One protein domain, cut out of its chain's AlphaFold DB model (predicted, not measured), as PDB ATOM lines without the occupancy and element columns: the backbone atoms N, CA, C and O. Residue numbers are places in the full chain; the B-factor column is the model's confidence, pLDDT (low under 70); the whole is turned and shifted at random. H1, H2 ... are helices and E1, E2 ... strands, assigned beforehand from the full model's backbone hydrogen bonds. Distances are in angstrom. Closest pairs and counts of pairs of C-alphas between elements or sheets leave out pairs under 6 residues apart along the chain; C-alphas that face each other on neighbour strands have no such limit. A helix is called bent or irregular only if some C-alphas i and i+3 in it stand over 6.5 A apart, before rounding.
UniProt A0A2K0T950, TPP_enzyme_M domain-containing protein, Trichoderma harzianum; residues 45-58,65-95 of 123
ATOM      1  N   HIS A  45     110.666 188.236 139.930       82.94
ATOM      2  CA  HIS A  45     110.600 189.120 141.097       82.94
ATOM      3  C   HIS A  45     109.892 188.461 142.286       82.94
ATOM      4  O   HIS A  45     110.299 188.678 143.426       82.94
ATOM      5  N   ALA A  46     108.883 187.616 142.043       82.56
ATOM      6  CA  ALA A  46     108.257 186.824 143.102       82.56
ATOM      7  C   ALA A  46     109.264 185.851 143.742       82.56
ATOM      8  O   ALA A  46     109.319 185.738 144.967       82.56
ATOM      9  N   ILE A  47     110.107 185.203 142.930       84.44
ATOM     10  CA  ILE A  47     111.178 184.316 143.413       84.44
ATOM     11  C   ILE A  47     112.192 185.101 144.255       84.44
ATOM     12  O   ILE A  47     112.556 184.667 145.350       84.44
ATOM     13  N   ASP A  48     112.646 186.256 143.766       86.50
ATOM     14  CA  ASP A  48     113.614 187.093 144.482       86.50
ATOM     15  C   ASP A  48     113.049 187.607 145.812       86.50
ATOM     16  O   ASP A  48     113.768 187.649 146.816       86.50
ATOM     17  N   LEU A  49     111.756 187.938 145.849       85.19
ATOM     18  CA  LEU A  49     111.067 188.365 147.062       85.19
ATOM     19  C   LEU A  49     110.983 187.235 148.091       85.19
ATOM     20  O   LEU A  49     111.353 187.444 149.244       85.19
ATOM     21  N   VAL A  50     110.576 186.030 147.680       86.50
ATOM     22  CA  VAL A  50     110.534 184.843 148.554       86.50
ATOM     23  C   VAL A  50     111.914 184.559 149.155       86.50
ATOM     24  O   VAL A  50     112.050 184.430 150.375       86.50
ATOM     25  N   LYS A  51     112.966 184.557 148.326       85.88
ATOM     26  CA  LYS A  51     114.354 184.353 148.780       85.88
ATOM     27  C   LYS A  51     114.818 185.429 149.757       85.88
ATOM     28  O   LYS A  51     115.558 185.144 150.698       85.88
ATOM     29  N   SER A  52     114.397 186.668 149.525       86.50
ATOM     30  CA  SER A  52     114.764 187.816 150.350       86.50
ATOM     31  C   SER A  52     114.060 187.812 151.706       86.50
ATOM     32  O   SER A  52     114.690 188.125 152.717       86.50
ATOM     33  N   LEU A  53     112.779 187.435 151.734       84.75
ATOM     34  CA  LEU A  53     111.976 187.339 152.954       84.75
ATOM     35  C   LEU A  53     112.376 186.145 153.824       84.75
ATOM     36  O   LEU A  53     112.189 186.204 155.038       84.75
ATOM     37  N   LYS A  54     112.948 185.085 153.231       87.62
ATOM     38  CA  LYS A  54     113.297 183.831 153.929       87.62
ATOM     39  C   LYS A  54     112.116 183.263 154.725       87.62
ATOM     40  O   LYS A  54     112.290 182.705 155.808       87.62
ATOM     41  N   SER A  55     110.916 183.440 154.191       87.25
ATOM     42  CA  SER A  55     109.664 182.983 154.775       87.25
ATOM     43  C   SER A  55     109.215 181.679 154.126       87.25
ATOM     44  O   SER A  55     109.627 181.350 153.009       87.25
ATOM     45  N   LEU A  56     108.313 180.963 154.798       92.25
ATOM     46  CA  LEU A  56     107.603 179.866 154.156       92.25
ATOM     47  C   LEU A  56     106.861 180.385 152.925       92.25
ATOM     48  O   LEU A  56     106.353 181.513 152.907       92.25
ATOM     49  N   HIS A  57     106.797 179.555 151.895       92.69
ATOM     50  CA  HIS A  57     106.056 179.888 150.693       92.69
ATOM     51  C   HIS A  57     105.370 178.666 150.105       92.69
ATOM     52  O   HIS A  57     105.810 177.530 150.264       92.69
ATOM     53  N   VAL A  58     104.264 178.922 149.424       92.62
ATOM     54  CA  VAL A  58     103.452 177.919 148.741       92.62
ATOM     55  C   VAL A  58     103.152 178.414 147.337       92.62
ATOM     56  O   VAL A  58     103.144 179.620 147.078       92.62
ATOM     57  N   GLY A  65     105.147 175.737 139.235       83.31
ATOM     58  CA  GLY A  65     106.320 175.937 138.376       83.31
ATOM     59  C   GLY A  65     106.929 177.345 138.393       83.31
ATOM     60  O   GLY A  65     107.976 177.536 137.785       83.31
ATOM     61  N   ILE A  66     106.327 178.319 139.088       84.00
ATOM     62  CA  ILE A  66     106.915 179.665 139.233       84.00
ATOM     63  C   ILE A  66     108.031 179.659 140.284       84.00
ATOM     64  O   ILE A  66     109.113 180.183 140.049       84.00
ATOM     65  N   VAL A  67     107.768 179.059 141.444       85.12
ATOM     66  CA  VAL A  67     108.751 178.863 142.520       85.12
ATOM     67  C   VAL A  67     109.290 177.437 142.486       85.12
ATOM     68  O   VAL A  67     108.575 176.510 142.099       85.12
ATOM     69  N   GLY A  68     110.555 177.269 142.869       85.25
ATOM     70  CA  GLY A  68     111.194 175.956 142.929       85.25
ATOM     71  C   GLY A  68     110.661 175.137 144.102       85.25
ATOM     72  O   GLY A  68     110.660 175.610 145.231       85.25
ATOM     73  N   GLU A  69     110.243 173.900 143.836       87.31
ATOM     74  CA  GLU A  69     109.706 172.989 144.864       87.31
ATOM     75  C   GLU A  69     110.812 172.337 145.712       87.31
ATOM     76  O   GLU A  69     110.526 171.749 146.752       87.31
ATOM     77  N   ASP A  70     112.071 172.485 145.292       87.19
ATOM     78  CA  ASP A  70     113.262 172.007 146.004       87.19
ATOM     79  C   ASP A  70     113.732 172.972 147.113       87.19
ATOM     80  O   ASP A  70     114.722 172.705 147.798       87.19
ATOM     81  N   ASP A  71     113.069 174.122 147.284       87.69
ATOM     82  CA  ASP A  71     113.421 175.090 148.323       87.69
ATOM     83  C   ASP A  71     113.055 174.539 149.720       87.69
ATOM     84  O   ASP A  71     111.915 174.122 149.934       87.69
ATOM     85  N   PRO A  72     113.970 174.561 150.711       89.00
ATOM     86  CA  PRO A  72     113.686 174.097 152.074       89.00
ATOM     87  C   PRO A  72     112.502 174.790 152.766       89.00
ATOM     88  O   PRO A  72     111.963 174.255 153.733       89.00
ATOM     89  N   LEU A  73     112.127 175.992 152.319       91.44
ATOM     90  CA  LEU A  73     111.006 176.773 152.841       91.44
ATOM     91  C   LEU A  73     109.717 176.590 152.026       91.44
ATOM     92  O   LEU A  73     108.707 177.235 152.325       91.44
ATOM     93  N   PHE A  74     109.732 175.729 151.007       93.12
ATOM     94  CA  PHE A  74     108.545 175.403 150.232       93.12
ATOM     95  C   PHE A  74     107.612 174.500 151.047       93.12
ATOM     96  O   PHE A  74     107.929 173.357 151.377       93.12
ATOM     97  N   ALA A  75     106.429 175.016 151.375       91.50
ATOM     98  CA  ALA A  75     105.435 174.343 152.209       91.50
ATOM     99  C   ALA A  75     104.350 173.607 151.395       91.50
ATOM    100  O   ALA A  75     103.362 173.140 151.967       91.50
ATOM    101  N   GLY A  76     104.525 173.477 150.076       90.94
ATOM    102  CA  GLY A  76     103.657 172.698 149.192       90.94
ATOM    103  C   GLY A  76     102.706 173.527 148.325       90.94
ATOM    104  O   GLY A  76     102.859 174.739 148.171       90.94
ATOM    105  N   CYS A  77     101.722 172.837 147.741       91.06
ATOM    106  CA  CYS A  77     100.726 173.418 146.843       91.06
ATOM    107  C   CYS A  77      99.401 173.661 147.573       91.06
ATOM    108  O   CYS A  77      98.790 172.726 148.097       91.06
ATOM    109  N   TYR A  78      98.971 174.916 147.612       88.38
ATOM    110  CA  TYR A  78      97.729 175.364 148.222       88.38
ATOM    111  C   TYR A  78      96.585 175.357 147.197       88.38
ATOM    112  O   TYR A  78      96.619 176.041 146.177       88.38
ATOM    113  N   ALA A  79      95.552 174.576 147.491       84.44
ATOM    114  CA  ALA A  79      94.346 174.375 146.690       84.44
ATOM    115  C   ALA A  79      93.073 174.499 147.557       84.44
ATOM    116  O   ALA A  79      92.094 173.777 147.357       84.44
ATOM    117  N   GLY A  80      93.109 175.341 148.596       79.25
ATOM    118  CA  GLY A  80      92.019 175.457 149.567       79.25
ATOM    119  C   GLY A  80      91.747 174.134 150.291       79.25
ATOM    120  O   GLY A  80      92.652 173.547 150.885       79.25
ATOM    121  N   VAL A  81      90.512 173.633 150.196       74.19
ATOM    122  CA  VAL A  81      90.073 172.361 150.812       74.19
ATOM    123  C   VAL A  81      90.837 171.152 150.264       74.19
ATOM    124  O   VAL A  81      91.015 170.165 150.972       74.19
ATOM    125  N   GLY A  82      91.316 171.224 149.019       78.81
ATOM    126  CA  GLY A  82      92.094 170.155 148.392       78.81
ATOM    127  C   GLY A  82      93.578 170.144 148.765       78.81
ATOM    128  O   GLY A  82      94.317 169.304 148.252       78.81
ATOM    129  N   SER A  83      94.044 171.077 149.602       85.38
ATOM    130  CA  SER A  83      95.468 171.179 149.936       85.38
ATOM    131  C   SER A  83      95.927 170.024 150.835       85.38
ATOM    132  O   SER A  83      95.154 169.525 151.660       85.38
ATOM    133  N   PRO A  84      97.209 169.628 150.767       87.12
ATOM    134  CA  PRO A  84      97.793 168.729 151.752       87.12
ATOM    135  C   PRO A  84      97.623 169.283 153.180       87.12
ATOM    136  O   PRO A  84      97.829 170.483 153.384       87.12
ATOM    137  N   PRO A  85      97.349 168.441 154.199       87.00
ATOM    138  CA  PRO A  85      97.108 168.913 155.567       87.00
ATOM    139  C   PRO A  85      98.236 169.779 156.146       87.00
ATOM    140  O   PRO A  85      97.978 170.729 156.881       87.00
ATOM    141  N   ALA A  86      99.494 169.476 155.805       87.62
ATOM    142  CA  ALA A  86     100.648 170.267 156.233       87.62
ATOM    143  C   ALA A  86     100.663 171.669 155.598       87.62
ATOM    144  O   ALA A  86     100.958 172.647 156.284       87.62
ATOM    145  N   THR A  87     100.292 171.770 154.319       90.25
ATOM    146  CA  THR A  87     100.211 173.033 153.576       90.25
ATOM    147  C   THR A  87      99.070 173.902 154.093       90.25
ATOM    148  O   THR A  87      99.300 175.072 154.395       90.25
ATOM    149  N   SER A  88      97.867 173.335 154.283       88.75
ATOM    150  CA  SER A  88      96.745 174.061 154.901       88.75
ATOM    151  C   SER A  88      97.140 174.598 156.266       88.75
ATOM    152  O   SER A  88      97.002 175.787 156.521       88.75
ATOM    153  N   LYS A  89      97.731 173.748 157.114       89.25
ATOM    154  CA  LYS A  89      98.161 174.144 158.453       89.25
ATOM    155  C   LYS A  89      99.191 175.276 158.422       89.25
ATOM    156  O   LYS A  89      99.090 176.186 159.236       89.25
ATOM    157  N   ALA A  90     100.151 175.260 157.497       89.56
ATOM    158  CA  ALA A  90     101.131 176.339 157.364       89.56
ATOM    159  C   ALA A  90     100.464 177.687 157.021       89.56
ATOM    160  O   ALA A  90     100.753 178.700 157.657       89.56
ATOM    161  N   VAL A  91      99.517 177.690 156.075       88.38
ATOM    162  CA  VAL A  91      98.750 178.888 155.686       88.38
ATOM    163  C   VAL A  91      97.810 179.343 156.817       88.38
ATOM    164  O   VAL A  91      97.734 180.523 157.167       88.38
ATOM    165  N   GLU A  92      97.128 178.405 157.471       86.44
ATOM    166  CA  GLU A  92      96.207 178.648 158.587       86.44
ATOM    167  C   GLU A  92      96.907 179.069 159.886       86.44
ATOM    168  O   GLU A  92      96.288 179.716 160.727       86.44
ATOM    169  N   GLN A  93      98.195 178.784 160.056       88.88
ATOM    170  CA  GLN A  93      98.986 179.251 161.200       88.88
ATOM    171  C   GLN A  93      99.739 180.554 160.925       88.88
ATOM    172  O   GLN A  93     100.317 181.131 161.847       88.88
ATOM    173  N   SER A  94      99.751 181.028 159.679       88.69
ATOM    174  CA  SER A  94     100.366 182.307 159.340       88.69
ATOM    175  C   SER A  94      99.572 183.482 159.914       88.69
ATOM    176  O   SER A  94      98.339 183.466 159.909       88.69
ATOM    177  N   ASP A  95     100.272 184.502 160.406       87.06
ATOM    178  CA  ASP A  95      99.690 185.759 160.891       87.06
ATOM    179  C   ASP A  95      99.701 186.878 159.829       87.06
ATOM    180  O   ASP A  95      99.018 187.889 159.995       87.06
TER     181      ASP A  95
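AT A GLANCE: This is residues 45 to 58 and 65 to 95 of the 123 residues of the protein "TPP_enzyme_M domain-containing protein" of Trichoderma harzianum (UniProt A0A2K0T950). Two short strands, E1 and E2, lie close together in the middle, with one helix toward either end of the longest axis: H2 packs on E2, while H1 is at the other end and comes within reach of E1 at a single pair of C-alphas. E1 and E2 each pair with no named strand, and the printed part has no sheet of named strands. The printed part has 45 residues with two named helices and two named strands, in the order H1, E1, E2, H2; the class is mixed, helices and strands. The whole is compact, with a radius of gyration of the C-alphas of 10.6 A, and rounded, spanning 28 by 24 by 17 A.

HOW THE PARTS SIT: The printed part begins with H1, residues 45 to 53, and a tight link of 2 residues leads to E1, residues 56 to 58. The closest C-alphas of H1 and E1 are those of Val 50 and His 57, 7.0 A apart. E2, residues 74 to 78, has its centre 5.9 A from that of E1, and their closest C-alphas, those of His 57 and Phe 74, are 5.2 A apart. A short link of 6 residues joins E2 to H2, residues 85 to 93. The closest C-alphas of E2 and H2 are those of Ala 75 and Thr 87, 5.6 A apart, one of 7 pairs within 8 A. E1 and H2 have one such pair, Val 58 and Thr 87, at 7.6 A. H1 is apart from E2 and from H2. In both H1 and H2 every O i to N i+4 pair is within hydrogen-bond range.

IN THESE COORDINATES: H1 measures 12.1 A from C-alpha 45 at (110.600, 189.120, 141.097) to C-alpha 53. E1 measures 7.1 A over its 3 residues, ending at C-alpha 58 at (103.452, 177.919, 148.741). E2 measures 11.0 A from C-alpha 74 to C-alpha 78. H2 measures 11.9 A and ends at C-alpha 93 at (98.986, 179.251, 161.200). Neither helix is bent or irregular.

THE WHOLE: The two C-alphas farthest apart are those of Ser 52 and Val 81, at 29.1 A, and the first and last printed C-alphas, of His 45 and Asp 95, are 22.9 A apart. Residues 59 to 64 are cut out and not printed; C-alphas 58 and 65 are 10.9 A apart across the cut, which falls in the link from E1 to E2. Of the links that are printed whole, none is long. The mean pLDDT of the printed part is 87.0, and no printed residue is under 70.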